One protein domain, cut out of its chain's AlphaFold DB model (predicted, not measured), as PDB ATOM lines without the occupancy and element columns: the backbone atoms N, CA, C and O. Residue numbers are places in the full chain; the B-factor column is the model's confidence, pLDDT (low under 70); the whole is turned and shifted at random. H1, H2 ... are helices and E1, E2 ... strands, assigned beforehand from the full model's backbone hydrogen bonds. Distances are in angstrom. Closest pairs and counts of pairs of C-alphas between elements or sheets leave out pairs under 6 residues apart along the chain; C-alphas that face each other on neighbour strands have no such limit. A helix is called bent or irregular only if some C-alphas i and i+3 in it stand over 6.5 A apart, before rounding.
ATOM      1  N   GLN A   8     174.697 134.889 128.390       98.12
ATOM      2  CA  GLN A   8     173.651 135.701 129.012       98.12
ATOM      3  C   GLN A   8     173.158 136.820 128.084       98.12
ATOM      4  O   GLN A   8     171.969 137.116 128.075       98.12
ATOM      5  N   GLN A   9     174.019 137.377 127.227       98.62
ATOM      6  CA  GLN A   9     173.626 138.430 126.283       98.62
ATOM      7  C   GLN A   9     172.627 137.935 125.228       98.62
ATOM      8  O   GLN A   9     171.799 138.714 124.765       98.62
ATOM      9  N   VAL A  10     172.670 136.646 124.867       98.50
ATOM     10  CA  VAL A  10     171.671 136.027 123.980       98.50
ATOM     11  C   VAL A  10     170.314 135.965 124.683       98.50
ATOM     12  O   VAL A  10     169.289 136.317 124.107       98.50
ATOM     13  N   ILE A  11     170.303 135.560 125.956       98.50
ATOM     14  CA  ILE A  11     169.083 135.501 126.772       98.50
ATOM     15  C   ILE A  11     168.498 136.908 126.959       98.50
ATOM     16  O   ILE A  11     167.301 137.119 126.765       98.50
ATOM     17  N   ASP A  12     169.350 137.886 127.263       98.62
ATOM     18  CA  ASP A  12     168.960 139.289 127.398       98.62
ATOM     19  C   ASP A  12     168.423 139.858 126.076       98.62
ATOM     20  O   ASP A  12     167.469 140.635 126.097       98.62
ATOM     21  N   ASN A  13     168.963 139.434 124.923       98.50
ATOM     22  CA  ASN A  13     168.445 139.817 123.608       98.50
ATOM     23  C   ASN A  13     166.999 139.339 123.396       98.50
ATOM     24  O   ASN A  13     166.144 140.129 122.995       98.50
ATOM     25  N   PHE A  14     166.688 138.082 123.728       98.62
ATOM     26  CA  PHE A  14     165.311 137.576 123.665       98.62
ATOM     27  C   PHE A  14     164.371 138.290 124.637       98.62
ATOM     28  O   PHE A  14     163.249 138.641 124.270       98.62
ATOM     29  N   ASN A  15     164.835 138.584 125.852       98.31
ATOM     30  CA  ASN A  15     164.059 139.387 126.795       98.31
ATOM     31  C   ASN A  15     163.805 140.805 126.248       98.31
ATOM     32  O   ASN A  15     162.696 141.318 126.361       98.31
ATOM     33  N   ALA A  16     164.783 141.421 125.580       98.19
ATOM     34  CA  ALA A  16     164.611 142.721 124.935       98.19
ATOM     35  C   ALA A  16     163.641 142.676 123.737       98.19
ATOM     36  O   ALA A  16     162.894 143.633 123.524       98.19
ATOM     37  N   ILE A  17     163.607 141.581 122.962       98.38
ATOM     38  CA  ILE A  17     162.573 141.342 121.937       98.38
ATOM     39  C   ILE A  17     161.185 141.354 122.588       98.38
ATOM     40  O   ILE A  17     160.307 142.088 122.130       98.38
ATOM     41  N   HIS A  18     161.011 140.626 123.697       97.31
ATOM     42  CA  HIS A  18     159.750 140.595 124.436       97.31
ATOM     43  C   HIS A  18     159.324 141.987 124.931       97.31
ATOM     44  O   HIS A  18     158.177 142.387 124.736       97.31
ATOM     45  N   GLU A  19     160.232 142.764 125.527       97.38
ATOM     46  CA  GLU A  19     159.898 144.116 125.998       97.38
ATOM     47  C   GLU A  19     159.440 145.039 124.859       97.38
ATOM     48  O   GLU A  19     158.487 145.801 125.034       97.38
ATOM     49  N   ARG A  20     160.061 144.948 123.673       96.56
ATOM     50  CA  ARG A  20     159.684 145.768 122.506       96.56
ATOM     51  C   ARG A  20     158.273 145.473 122.004       96.56
ATOM     52  O   ARG A  20     157.563 146.403 121.625       96.56
ATOM     53  N   MET A  21     157.858 144.209 122.017       96.12
ATOM     54  CA  MET A  21     156.558 143.802 121.477       96.12
ATOM     55  C   MET A  21     155.383 144.023 122.439       96.12
ATOM     56  O   MET A  21     154.244 144.128 121.979       96.12
ATOM     57  N   LYS A  22     155.619 144.132 123.760       94.56
ATOM     58  CA  LYS A  22     154.557 144.251 124.785       94.56
ATOM     59  C   LYS A  22     153.439 145.246 124.439       94.56
ATOM     60  O   LYS A  22     152.277 144.854 124.527       94.56
ATOM     61  N   PRO A  23     153.720 146.490 123.994       95.38
ATOM     62  CA  PRO A  23     152.659 147.446 123.669       95.38
ATOM     63  C   PRO A  23     151.768 147.022 122.495       95.38
ATOM     64  O   PRO A  23     150.629 147.476 122.396       95.38
ATOM     65  N   GLN A  24     152.285 146.199 121.578       97.38
ATOM     66  CA  GLN A  24     151.532 145.705 120.425       97.38
ATOM     67  C   GLN A  24     150.804 144.394 120.733       97.38
ATOM     68  O   GLN A  24     149.729 144.173 120.181       97.38
ATOM     69  N   ILE A  25     151.316 143.568 121.657       96.31
ATOM     70  CA  ILE A  25     150.599 142.377 122.147       96.31
ATOM     71  C   ILE A  25     149.195 142.768 122.611       96.31
ATOM     72  O   ILE A  25     148.228 142.141 122.197       96.31
ATOM     73  N   GLU A  26     149.071 143.842 123.396       93.75
ATOM     74  CA  GLU A  26     147.782 144.355 123.893       93.75
ATOM     75  C   GLU A  26     146.787 144.708 122.779       93.75
ATOM     76  O   GLU A  26     145.577 144.696 122.985       93.75
ATOM     77  N   LYS A  27     147.280 145.038 121.581       96.94
ATOM     78  CA  LYS A  27     146.430 145.383 120.438       96.94
ATOM     79  C   LYS A  27     146.001 144.162 119.643       96.94
ATOM     80  O   LYS A  27     144.935 144.211 119.034       96.94
ATOM     81  N   LEU A  28     146.819 143.109 119.647       97.94
ATOM     82  CA  LEU A  28     146.603 141.892 118.868       97.94
ATOM     83  C   LEU A  28     145.975 140.755 119.683       97.94
ATOM     84  O   LEU A  28     145.357 139.881 119.087       97.94
ATOM     85  N   PHE A  29     146.069 140.764 121.013       98.00
ATOM     86  CA  PHE A  29     145.595 139.677 121.872       98.00
ATOM     87  C   PHE A  29     144.852 140.195 123.107       98.00
ATOM     88  O   PHE A  29     145.423 140.939 123.906       98.00
ATOM     89  N   ASP A  30     143.614 139.733 123.311       93.94
ATOM     90  CA  ASP A  30     142.890 139.957 124.573       93.94
ATOM     91  C   ASP A  30     143.384 138.995 125.661       93.94
ATOM     92  O   ASP A  30     143.642 139.384 126.804       93.94
ATOM     93  N   LEU A  31     143.511 137.716 125.299       92.75
ATOM     94  CA  LEU A  31     143.900 136.651 126.212       92.75
ATOM     95  C   LEU A  31     145.419 136.531 126.304       92.75
ATOM     96  O   LEU A  31     146.122 136.470 125.296       92.75
ATOM     97  N   LYS A  32     145.914 136.433 127.541       94.81
ATOM     98  CA  LYS A  32     147.326 136.208 127.850       94.81
ATOM     99  C   LYS A  32     147.453 135.058 128.846       94.81
ATOM    100  O   LYS A  32     146.667 135.028 129.799       94.81
ATOM    101  N   PRO A  33     148.417 134.141 128.654       95.31
ATOM    102  CA  PRO A  33     148.725 133.127 129.650       95.31
ATOM    103  C   PRO A  33     149.000 133.725 131.029       95.31
ATOM    104  O   PRO A  33     149.640 134.772 131.148       95.31
ATOM    105  N   LYS A  34     148.560 133.027 132.073       95.06
ATOM    106  CA  LYS A  34     148.980 133.275 133.459       95.06
ATOM    107  C   LYS A  34     150.248 132.505 133.811       95.06
ATOM    108  O   LYS A  34     150.925 132.864 134.773       95.06
ATOM    109  N   ALA A  35     150.538 131.431 133.078       95.19
ATOM    110  CA  ALA A  35     151.723 130.617 133.257       95.19
ATOM    111  C   ALA A  35     152.984 131.482 133.189       95.19
ATOM    112  O   ALA A  35     153.162 132.286 132.276       95.19
ATOM    113  N   ALA A  36     153.878 131.289 134.158       96.38
ATOM    114  CA  ALA A  36     155.181 131.929 134.133       96.38
ATOM    115  C   ALA A  36     155.979 131.474 132.899       96.38
ATOM    116  O   ALA A  36     155.866 130.326 132.456       96.38
ATOM    117  N   PHE A  37     156.802 132.381 132.377       97.25
ATOM    118  CA  PHE A  37     157.629 132.183 131.194       97.25
ATOM    119  C   PHE A  37     159.055 132.650 131.462       97.25
ATOM    120  O   PHE A  37     159.258 133.694 132.081       97.25
ATOM    121  N   GLU A  38     160.033 131.910 130.947       97.75
ATOM    122  CA  GLU A  38     161.423 132.352 130.912       97.75
ATOM    123  C   GLU A  38     162.161 131.844 129.670       97.75
ATOM    124  O   GLU A  38     161.839 130.798 129.100       97.75
ATOM    125  N   VAL A  39     163.194 132.585 129.278       98.50
ATOM    126  CA  VAL A  39     164.176 132.157 128.282       98.50
ATOM    127  C   VAL A  39     165.378 131.589 129.025       98.50
ATOM    128  O   VAL A  39     165.900 132.223 129.945       98.50
ATOM    129  N   ARG A  40     165.832 130.396 128.637       98.06
ATOM    130  CA  ARG A  40     166.918 129.693 129.324       98.06
ATOM    131  C   ARG A  40     167.916 129.125 128.327       98.06
ATOM    132  O   ARG A  40     167.544 128.553 127.306       98.06
ATOM    133  N   ARG A  41     169.208 129.206 128.646       97.69
ATOM    134  CA  ARG A  41     170.219 128.452 127.898       97.69
ATOM    135  C   ARG A  41     169.991 126.952 128.099       97.69
ATOM    136  O   ARG A  41     169.779 126.492 129.219       97.69
ATOM    137  N   THR A  42     170.086 126.193 127.018       97.81
ATOM    138  CA  THR A  42     170.107 124.729 127.080       97.81
ATOM    139  C   THR A  42     171.290 124.240 127.916       97.81
ATOM    140  O   THR A  42     172.389 124.782 127.842       97.81
ATOM    141  N   GLU A  43     171.080 123.210 128.731       96.12
ATOM    142  CA  GLU A  43     172.108 122.699 129.630       96.12
ATOM    143  C   GLU A  43     173.355 122.229 128.850       96.12
ATOM    144  O   GLU A  43     173.254 121.499 127.861       96.12
ATOM    145  N   ALA A  44     174.551 122.606 129.324       93.88
ATOM    146  CA  ALA A  44     175.814 122.428 128.592       93.88
ATOM    147  C   ALA A  44     176.116 120.972 128.181       93.88
ATOM    148  O   ALA A  44     176.783 120.726 127.177       93.88
ATOM    149  N   PHE A  45     175.613 119.990 128.936       94.12
ATOM    150  CA  PHE A  45     175.806 118.571 128.625       94.12
ATOM    151  C   PHE A  45     174.961 118.080 127.437       94.12
ATOM    152  O   PHE A  45     175.287 117.035 126.878       94.12
ATOM    153  N   ARG A  46     173.896 118.802 127.051       94.19
ATOM    154  CA  ARG A  46     173.006 118.437 125.931       94.19
ATOM    155  C   ARG A  46     172.932 119.480 124.813       94.19
ATOM    156  O   ARG A  46     172.438 119.164 123.738       94.19
ATOM    157  N   GLU A  47     173.439 120.696 125.022       93.69
ATOM    158  CA  GLU A  47     173.253 121.798 124.062       93.69
ATOM    159  C   GLU A  47     173.907 121.573 122.689       93.69
ATOM    160  O   GLU A  47     173.459 122.151 121.707       93.69
ATOM    161  N   LYS A  48     174.935 120.716 122.586       89.94
ATOM    162  CA  LYS A  48     175.634 120.444 121.312       89.94
ATOM    163  C   LYS A  48     174.768 119.749 120.262       89.94
ATOM    164  O   LYS A  48     175.085 119.832 119.081       89.94
ATOM    165  N   SER A  49     173.739 119.028 120.692       86.44
ATOM    166  CA  SER A  49     172.806 118.304 119.820       86.44
ATOM    167  C   SER A  49     171.372 118.807 119.967       86.44
ATOM    168  O   SER A  49     170.454 118.167 119.466       86.44
ATOM    169  N   ALA A  50     171.167 119.891 120.715       90.44
ATOM    170  CA  ALA A  50     169.850 120.457 120.941       90.44
ATOM    171  C   ALA A  50     169.505 121.479 119.855       90.44
ATOM    172  O   ALA A  50     170.374 122.182 119.340       90.44
ATOM    173  N   SER A  51     168.215 121.580 119.566       90.81
ATOM    174  CA  SER A  51     167.597 122.684 118.841       90.81
ATOM    175  C   SER A  51     166.993 123.676 119.830       90.81
ATOM    176  O   SER A  51     166.695 123.322 120.970       90.81
ATOM    177  N   ALA A  52     166.799 124.918 119.390       95.38
ATOM    178  CA  ALA A  52     165.941 125.843 120.115       95.38
ATOM    179  C   ALA A  52     164.525 125.247 120.209       95.38
ATOM    180  O   ALA A  52     164.055 124.661 119.235       95.38
ATOM    181  N   GLU A  53     163.904 125.311 121.386       96.62
ATOM    182  CA  GLU A  53     162.634 124.621 121.644       96.62
ATOM    183  C   GLU A  53     161.853 125.253 122.800       96.62
ATOM    184  O   GLU A  53     162.423 125.658 123.820       96.62
ATOM    185  N   TYR A  54     160.530 125.268 122.694       98.31
ATOM    186  CA  TYR A  54     159.644 125.556 123.812       98.31
ATOM    187  C   TYR A  54     159.273 124.296 124.596       98.31
ATOM    188  O   TYR A  54     158.718 123.330 124.074       98.31
ATOM    189  N   ASN A  55     159.514 124.341 125.903       97.62
ATOM    190  CA  ASN A  55     159.105 123.319 126.854       97.62
ATOM    191  C   ASN A  55     157.898 123.809 127.670       97.62
ATOM    192  O   ASN A  55     158.029 124.778 128.426       97.62
ATOM    193  N   PRO A  56     156.731 123.140 127.582       97.19
ATOM    194  CA  PRO A  56     155.545 123.551 128.321       97.19
ATOM    195  C   PRO A  56     155.717 123.519 129.845       97.19
ATOM    196  O   PRO A  56     156.314 122.596 130.426       97.19
ATOM    197  N   GLY A  57     155.087 124.498 130.495       96.31
ATOM    198  CA  GLY A  57     154.910 124.510 131.943       96.31
ATOM    199  C   GLY A  57     154.124 123.296 132.445       96.31
ATOM    200  O   GLY A  57     153.490 122.560 131.680       96.31
ATOM    201  N   SER A  58     154.202 123.040 133.748       94.81
ATOM    202  CA  SER A  58     153.390 121.990 134.366       94.81
ATOM    203  C   SER A  58     151.937 122.446 134.518       94.81
ATOM    204  O   SER A  58     151.662 123.620 134.750       94.81
ATOM    205  N   LEU A  59     150.990 121.502 134.438       92.56
ATOM    206  CA  LEU A  59     149.555 121.798 134.577       92.56
ATOM    207  C   LEU A  59     149.184 122.400 135.943       92.56
ATOM    208  O   LEU A  59     148.168 123.078 136.053       92.56
ATOM    209  N   ASP A  60     149.986 122.132 136.975       91.25
ATOM    210  CA  ASP A  60     149.825 122.687 138.323       91.25
ATOM    211  C   ASP A  60     150.498 124.064 138.503       91.25
ATOM    212  O   ASP A  60     150.435 124.636 139.588       91.25
ATOM    213  N   GLY A  61     151.152 124.590 137.462       89.25
ATOM    214  CA  GLY A  61     151.828 125.889 137.468       89.25
ATOM    215  C   GLY A  61     153.144 125.939 138.250       89.25
ATOM    216  O   GLY A  61     153.743 127.007 138.342       89.25
ATOM    217  N   THR A  62     153.619 124.821 138.810       93.69
ATOM    218  CA  THR A  62     154.865 124.785 139.602       93.69
ATOM    219  C   THR A  62     156.131 124.927 138.756       93.69
ATOM    220  O   THR A  62     157.153 125.395 139.258       93.69
ATOM    221  N   ARG A  63     156.077 124.553 137.470       96.06
ATOM    222  CA  ARG A  63     157.152 124.739 136.491       96.06
ATOM    223  C   ARG A  63     156.710 125.738 135.413       96.06
ATOM    224  O   ARG A  63     155.655 125.511 134.815       96.06
ATOM    225  N   PRO A  64     157.509 126.783 135.122       97.75
ATOM    226  CA  PRO A  64     157.205 127.727 134.051       97.75
ATOM    227  C   PRO A  64     157.303 127.064 132.671       97.75
ATOM    228  O   PRO A  64     157.931 126.014 132.516       97.75
ATOM    229  N   GLY A  65     156.708 127.703 131.665       98.19
ATOM    230  CA  GLY A  65     157.076 127.457 130.274       98.19
ATOM    231  C   GLY A  65     158.480 127.997 130.012       98.19
ATOM    232  O   GLY A  65     158.808 129.098 130.453       98.19
ATOM    233  N   ILE A  66     159.317 127.225 129.325       98.50
ATOM    234  CA  ILE A  66     160.723 127.579 129.113       98.50
ATOM    235  C   ILE A  66     161.019 127.571 127.621       98.50
ATOM    236  O   ILE A  66     160.900 126.531 126.977       98.50
ATOM    237  N   PHE A  67     161.451 128.709 127.085       98.62
ATOM    238  CA  PHE A  67     162.082 128.756 125.771       98.62
ATOM    239  C   PHE A  67     163.579 128.465 125.926       98.62
ATOM    240  O   PHE A  67     164.340 129.287 126.441       98.62
ATOM    241  N   TYR A  68     163.989 127.266 125.517       98.44
ATOM    242  CA  TYR A  68     165.368 126.808 125.576       98.44
ATOM    243  C   TYR A  68     166.151 127.214 124.327       98.44
ATOM    244  O   TYR A  68     165.725 126.959 123.204       98.44
ATOM    245  N   VAL A  69     167.337 127.791 124.534       98.00
ATOM    246  CA  VAL A  69     168.234 128.241 123.459       98.00
ATOM    247  C   VAL A  69     169.592 127.542 123.590       98.00
ATOM    248  O   VAL A  69     170.265 127.716 124.611       98.00
ATOM    249  N   PRO A  70     170.024 126.715 122.623       97.19
ATOM    250  CA  PRO A  70     171.365 126.135 122.627       97.19
ATOM    251  C   PRO A  70     172.416 127.183 122.245       97.19
ATOM    252  O   PRO A  70     172.281 127.873 121.237       97.19
ATOM    253  N   ILE A  71     173.480 127.305 123.050       96.88
ATOM    254  CA  ILE A  71     174.561 128.282 122.826       96.88
ATOM    255  C   ILE A  71     175.917 127.581 123.036       96.88
ATOM    256  O   ILE A  71     176.634 127.881 123.998       96.88
ATOM    257  N   PRO A  72     176.286 126.612 122.170       95.25
ATOM    258  CA  PRO A  72     177.520 125.838 122.329       95.25
ATOM    259  C   PRO A  72     178.789 126.689 122.163       95.25
ATOM    260  O   PRO A  72     179.808 126.406 122.788       95.25
ATOM    261  N   ASP A  73     178.727 127.730 121.331       95.50
ATOM    262  CA  ASP A  73     179.792 128.713 121.129       95.50
ATOM    263  C   ASP A  73     179.153 130.082 120.878       95.50
ATOM    264  O   ASP A  73     178.646 130.359 119.790       95.50
ATOM    265  N   VAL A  74     179.153 130.937 121.905       97.12
ATOM    266  CA  VAL A  74     178.506 132.254 121.838       97.12
ATOM    267  C   VAL A  74     179.128 133.157 120.773       97.12
ATOM    268  O   VAL A  74     178.418 133.934 120.143       97.12
ATOM    269  N   THR A  75     180.425 132.999 120.486       97.50
ATOM    270  CA  THR A  75     181.129 133.828 119.491       97.50
ATOM    271  C   THR A  75     180.697 133.527 118.055       97.50
ATOM    272  O   THR A  75     180.962 134.317 117.149       97.50
ATOM    273  N   LYS A  76     180.006 132.399 117.847       95.69
ATOM    274  CA  LYS A  76     179.424 131.980 116.565       95.69
ATOM    275  C   LYS A  76     177.905 132.136 116.518       95.69
ATOM    276  O   LYS A  76     177.300 131.793 115.504       95.69
ATOM    277  N   TYR A  77     177.278 132.622 117.591       96.75
ATOM    278  CA  TYR A  77     175.830 132.786 117.644       96.75
ATOM    279  C   TYR A  77     175.398 133.937 116.737       96.75
ATOM    280  O   TYR A  77     175.746 135.093 116.977       96.75
ATOM    281  N   ASN A  78     174.647 133.623 115.684       95.69
ATOM    282  CA  ASN A  78     174.158 134.607 114.731       95.69
ATOM    283  C   ASN A  78     172.720 135.002 115.078       95.69
ATOM    284  O   ASN A  78     171.815 134.191 114.938       95.69
ATOM    285  N   MET A  79     172.520 136.258 115.469       96.56
ATOM    286  CA  MET A  79     171.234 136.747 115.974       96.56
ATOM    287  C   MET A  79     170.178 137.006 114.889       96.56
ATOM    288  O   MET A  79     169.095 137.485 115.200       96.56
ATOM    289  N   TYR A  80     170.499 136.804 113.605       95.75
ATOM    290  CA  TYR A  80     169.700 137.292 112.470       95.75
ATOM    291  C   TYR A  80     168.256 136.770 112.402       95.75
ATOM    292  O   TYR A  80     167.451 137.355 111.693       95.75
ATOM    293  N   SER A  81     167.931 135.684 113.101       95.88
ATOM    294  CA  SER A  81     166.594 135.077 113.121       95.88
ATOM    295  C   SER A  81     165.931 135.125 114.500       95.88
ATOM    296  O   SER A  81     164.909 134.467 114.699       95.88
ATOM    297  N   ASP A  82     166.508 135.848 115.464       98.38
ATOM    298  CA  ASP A  82     166.064 135.826 116.862       98.38
ATOM    299  C   ASP A  82     164.621 136.323 117.010       98.38
ATOM    300  O   ASP A  82     163.850 135.744 117.769       98.38
ATOM    301  N   GLU A  83     164.205 137.345 116.258       98.62
ATOM    302  CA  GLU A  83     162.833 137.856 116.338       98.62
ATOM    303  C   GLU A  83     161.799 136.829 115.855       98.62
ATOM    304  O   GLU A  83     160.829 136.574 116.563       98.62
ATOM    305  N   SER A  84     162.006 136.181 114.701       98.38
ATOM    306  CA  SER A  84     161.126 135.089 114.250       98.38
ATOM    307  C   SER A  84     161.167 133.893 115.193       98.38
ATOM    308  O   SER A  84     160.123 133.351 115.544       98.38
ATOM    309  N   LEU A  85     162.352 133.506 115.668       98.44
ATOM    310  CA  LEU A  85     162.488 132.368 116.569       98.44
ATOM    311  C   LEU A  85     161.747 132.609 117.894       98.44
ATOM    312  O   LEU A  85     161.060 131.718 118.388       98.44
ATOM    313  N   PHE A  86     161.827 133.826 118.437       98.69
ATOM    314  CA  PHE A  86     161.084 134.207 119.634       98.69
ATOM    315  C   PHE A  86     159.570 134.161 119.410       98.69
ATOM    316  O   PHE A  86     158.843 133.622 120.243       98.69
ATOM    317  N   LEU A  87     159.085 134.691 118.282       98.75
ATOM    318  CA  LEU A  87     157.661 134.643 117.945       98.75
ATOM    319  C   LEU A  87     157.151 133.207 117.768       98.75
ATOM    320  O   LEU A  87     155.991 132.953 118.083       98.75
ATOM    321  N   HIS A  88     157.999 132.292 117.289       98.75
ATOM    322  CA  HIS A  88     157.672 130.880 117.095       98.75
ATOM    323  C   HIS A  88     157.586 130.120 118.425       98.75
ATOM    324  O   HIS A  88     156.546 129.563 118.774       98.75
ATOM    325  N   GLU A  89     158.676 130.123 119.192       98.50
ATOM    326  CA  GLU A  89     158.813 129.292 120.392       98.50
ATOM    327  C   GLU A  89     158.133 129.922 121.611       98.50
ATOM    328  O   GLU A  89     157.539 129.247 122.450       98.50
ATOM    329  N   ALA A  90     158.195 131.243 121.728       97.56
ATOM    330  CA  ALA A  90     157.742 131.948 122.909       97.56
ATOM    331  C   ALA A  90     156.414 132.661 122.646       97.56
ATOM    332  O   ALA A  90     155.348 132.043 122.598       97.56
ATOM    333  N   ILE A  91     156.462 133.983 122.532       97.88
ATOM    334  CA  ILE A  91     155.299 134.858 122.605       97.88
ATOM    335  C   ILE A  91     155.144 135.552 121.249       97.88
ATOM    336  O   ILE A  91     156.101 136.192 120.826       97.88
ATOM    337  N   PRO A  92     153.980 135.477 120.571       98.19
ATOM    338  CA  PRO A  92     152.740 134.793 120.944       98.19
ATOM    339  C   PRO A  92     152.630 133.366 120.360       98.19
ATOM    340  O   PRO A  92     151.526 132.878 120.133       98.19
ATOM    341  N   GLY A  93     153.745 132.698 120.060       98.50
ATOM    342  CA  GLY A  93     153.783 131.347 119.494       98.50
ATOM    343  C   GLY A  93     153.423 130.232 120.479       98.50
ATOM    344  O   GLY A  93     152.340 130.234 121.077       98.50
ATOM    345  N   HIS A  94     154.303 129.236 120.611       98.62
ATOM    346  CA  HIS A  94     154.022 128.023 121.381       98.62
ATOM    347  C   HIS A  94     153.686 128.291 122.850       98.62
ATOM    348  O   HIS A  94     152.752 127.666 123.361       98.62
ATOM    349  N   HIS A  95     154.358 129.238 123.519       98.31
ATOM    350  CA  HIS A  95     154.022 129.565 124.908       98.31
ATOM    351  C   HIS A  95     152.566 130.009 125.049       98.31
ATOM    352  O   HIS A  95     151.825 129.439 125.848       98.31
ATOM    353  N   TYR A  96     152.128 130.964 124.227       96.94
ATOM    354  CA  TYR A  96     150.754 131.470 124.280       96.94
ATOM    355  C   TYR A  96     149.736 130.374 123.999       96.94
ATOM    356  O   TYR A  96     148.808 130.170 124.782       96.94
ATOM    357  N   GLN A  97     149.937 129.642 122.908       98.12
ATOM    358  CA  GLN A  97     149.008 128.609 122.473       98.12
ATOM    359  C   GLN A  97     148.845 127.510 123.520       98.12
ATOM    360  O   GLN A  97     147.722 127.174 123.907       98.12
ATOM    361  N   ILE A  98     149.964 126.953 123.982       97.94
ATOM    362  CA  ILE A  98     149.957 125.795 124.871       97.94
ATOM    363  C   ILE A  98     149.486 126.201 126.265       97.94
ATOM    364  O   ILE A  98     148.657 125.505 126.849       97.94
ATOM    365  N   SER A  99     149.957 127.330 126.798       97.62
ATOM    366  CA  SER A  99     149.578 127.748 128.147       97.62
ATOM    367  C   SER A  99     148.096 128.118 128.240       97.62
ATOM    368  O   SER A  99     147.427 127.647 129.156       97.62
ATOM    369  N   LEU A 100     147.528 128.830 127.255       97.19
ATOM    370  CA  LEU A 100     146.082 129.100 127.230       97.19
ATOM    371  C   LEU A 100     145.253 127.806 127.162       97.19
ATOM    372  O   LEU A 100     144.243 127.675 127.854       97.19
ATOM    373  N   GLN A 101     145.697 126.818 126.380       97.00
ATOM    374  CA  GLN A 101     145.048 125.507 126.310       97.00
ATOM    375  C   GLN A 101     145.101 124.753 127.650       97.00
ATOM    376  O   GLN A 101     144.115 124.128 128.045       97.00
ATOM    377  N   GLN A 102     146.231 124.795 128.358       96.44
ATOM    378  CA  GLN A 102     146.392 124.133 129.656       96.44
ATOM    379  C   GLN A 102     145.559 124.806 130.759       96.44
ATOM    380  O   GLN A 102     144.932 124.125 131.583       96.44
ATOM    381  N   GLU A 103     145.521 126.138 130.747       95.06
ATOM    382  CA  GLU A 103     144.811 126.973 131.719       95.06
ATOM    383  C   GLU A 103     143.288 126.920 131.560       95.06
ATOM    384  O   GLU A 103     142.570 127.136 132.537       95.06
ATOM    385  N   ASN A 104     142.779 126.582 130.372       94.50
ATOM    386  CA  ASN A 104     141.344 126.544 130.119       94.50
ATOM    387  C   ASN A 104     140.642 125.481 130.997       94.50
ATOM    388  O   ASN A 104     140.890 124.275 130.886       94.50
ATOM    389  N   THR A 105     139.764 125.929 131.899       93.00
ATOM    390  CA  THR A 105     138.987 125.080 132.819       93.00
ATOM    391  C   THR A 105     137.756 124.448 132.182       93.00
ATOM    392  O   THR A 105     137.240 123.474 132.722       93.00
ATOM    393  N   ASP A 106     137.325 124.953 131.029       94.25
ATOM    394  CA  ASP A 106     136.165 124.455 130.289       94.25
ATOM    395  C   ASP A 106     136.536 123.261 129.394       94.25
ATOM    396  O   ASP A 106     135.670 122.530 128.906       94.25
ATOM    397  N   LEU A 107     137.838 123.027 129.185       94.88
ATOM    398  CA  LEU A 107     138.335 121.878 128.440       94.88
ATOM    399  C   LEU A 107     138.388 120.614 129.313       94.88
ATOM    400  O   LEU A 107     138.997 120.623 130.388       94.88
ATOM    401  N   PRO A 108     137.875 119.472 128.812       95.19
ATOM    402  CA  PRO A 108     138.175 118.164 129.381       95.19
ATOM    403  C   PRO A 108     139.687 117.939 129.497       95.19
ATOM    404  O   PRO A 108     140.439 118.315 128.596       95.19
ATOM    405  N   SER A 109     140.136 117.251 130.550       93.31
ATOM    406  CA  SER A 109     141.568 117.108 130.861       93.31
ATOM    407  C   SER A 109     142.416 116.583 129.699       93.31
ATOM    408  O   SER A 109     143.520 117.071 129.487       93.31
ATOM    409  N   PHE A 110     141.900 115.646 128.892       93.62
ATOM    410  CA  PHE A 110     142.638 115.110 127.739       93.62
ATOM    411  C   PHE A 110     142.895 116.157 126.643       93.62
ATOM    412  O   PHE A 110     143.846 116.023 125.879       93.62
ATOM    413  N   ARG A 111     142.068 117.208 126.556       95.12
ATOM    414  CA  ARG A 111     142.250 118.311 125.606       95.12
ATOM    415  C   ARG A 111     143.278 119.329 126.075       95.12
ATOM    416  O   ARG A 111     143.750 120.085 125.241       95.12
ATOM    417  N   LYS A 112     143.673 119.342 127.350       93.75
ATOM    418  CA  LYS A 112     144.668 120.297 127.874       93.75
ATOM    419  C   LYS A 112     146.083 120.057 127.346       93.75
ATOM    420  O   LYS A 112     146.903 120.964 127.371       93.75
ATOM    421  N   THR A 113     146.364 118.850 126.857       93.19
ATOM    422  CA  THR A 113     147.679 118.454 126.323       93.19
ATOM    423  C   THR A 113     147.600 117.829 124.930       93.19
ATOM    424  O   THR A 113     148.609 117.365 124.404       93.19
ATOM    425  N   LEU A 114     146.408 117.793 124.325       94.94
ATOM    426  CA  LEU A 114     146.212 117.249 122.985       94.94
ATOM    427  C   LEU A 114     146.985 118.073 121.951       94.94
ATOM    428  O   LEU A 114     146.922 119.303 121.970       94.94
ATOM    429  N   TRP A 115     147.656 117.384 121.029       96.19
ATOM    430  CA  TRP A 115     148.496 117.996 120.006       96.19
ATOM    431  C   TRP A 115     148.073 117.572 118.599       96.19
ATOM    432  O   TRP A 115     148.012 116.386 118.278       96.19
TER     433      TRP A 115
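This is residues 8 to 115 of the 262 residues of the protein "DUF885 domain-containing protein" of Flavobacteriaceae bacterium (UniProt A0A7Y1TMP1). A small three-stranded sheet has helices over one face and no named helix over the other. H2 and H3 follow each other nearly in one line, H2 along the strands over E3 and H3 running on past them on the same face, while H1 starts over the edge strand E1 and runs on away from the sheet past a kink, and the short H4 packs on H3 beyond the sheet. The printed part has 108 residues, with four named helices and three named strands in the order H1 E1 E2 E3 H2 H3 H4; the sheet runs E1 E3 E2 and is mixed. The class is mixed, helices and strands, and the whole is compact, with a radius of gyration of the C-alphas of 14.7 A and spans of 47 by 34 by 22 A.

In the sheet, E1 is residues 37 to 41, 13.5 A long, E3 is residues 65 to 69, 13.1 A, and E2 is residues 53 to 55. H1, residues 8 to 28, is 29.5 A long and begins at C-alpha 8 (173.651, 135.701, 129.012). H2 is residues 79 to 89, 15.1 A, and H3 residues 94 to 103, 13.9 A. H4, residues 109 to 112, ends at C-alpha 112 (144.668, 120.297, 127.874). H1 and H2 are irregular: C-alphas 20 and 23 are 7.3 A apart, and C-alphas 80 and 83 are 7.9 A apart. H1 has a kink of 49 degrees near residue 22.

E3 is the inner strand. E1 and E3 are parallel at 26 degrees, with N 40 and O 67 within hydrogen-bond range at 2.9 A. E2 and E3 form a hairpin, antiparallel at 155 degrees, with N 55 and O 66 at 2.8 A. H1, H2 and H3 are on the same face of the sheet, in two layers, helices on one face of a sheet. H1 is over E1 at a height over the sheet of 11.0 A; its closest C-alphas to E1 are those of Ile 11 and Val 39, 6.1 A apart. H2 is over E3 at a height of 9.9 A, along the strands at 23 degrees on the local plane. H3, at a height of 8.3 A, is over none of the strands, but only just: 2 of its C-alphas fall on E3 and 2 on E2. H1 touches H2 with residues 14 to 17 alone, at a steep tilt of 53 degrees, the same way; the closest C-alphas, of Ile 17 and Glu 83, are 6.6 A apart. H2 and H3 are close but not clearly touching, at a shallow tilt of 20 degrees, the same way; their closest C-alphas, of His 88 and His 94, are 6.3 A apart. H4 is not on the sheet and touches H3, the closest C-alphas being those of Gln 102 and Lys 112, 4.6 A apart. In H3 every O i to N i+4 pair is within hydrogen-bond range, in H1 13 of 17 and in H2 5 of 7; H4 is too short for such a pair.

The two C-alphas farthest apart, of Thr 75 and Asp 106, are 47.2 A apart. The printed part has no cut. The link from E1 to E2, 11 residues, is long. The mean pLDDT of the printed part is 96.2, and no printed residue is under 70.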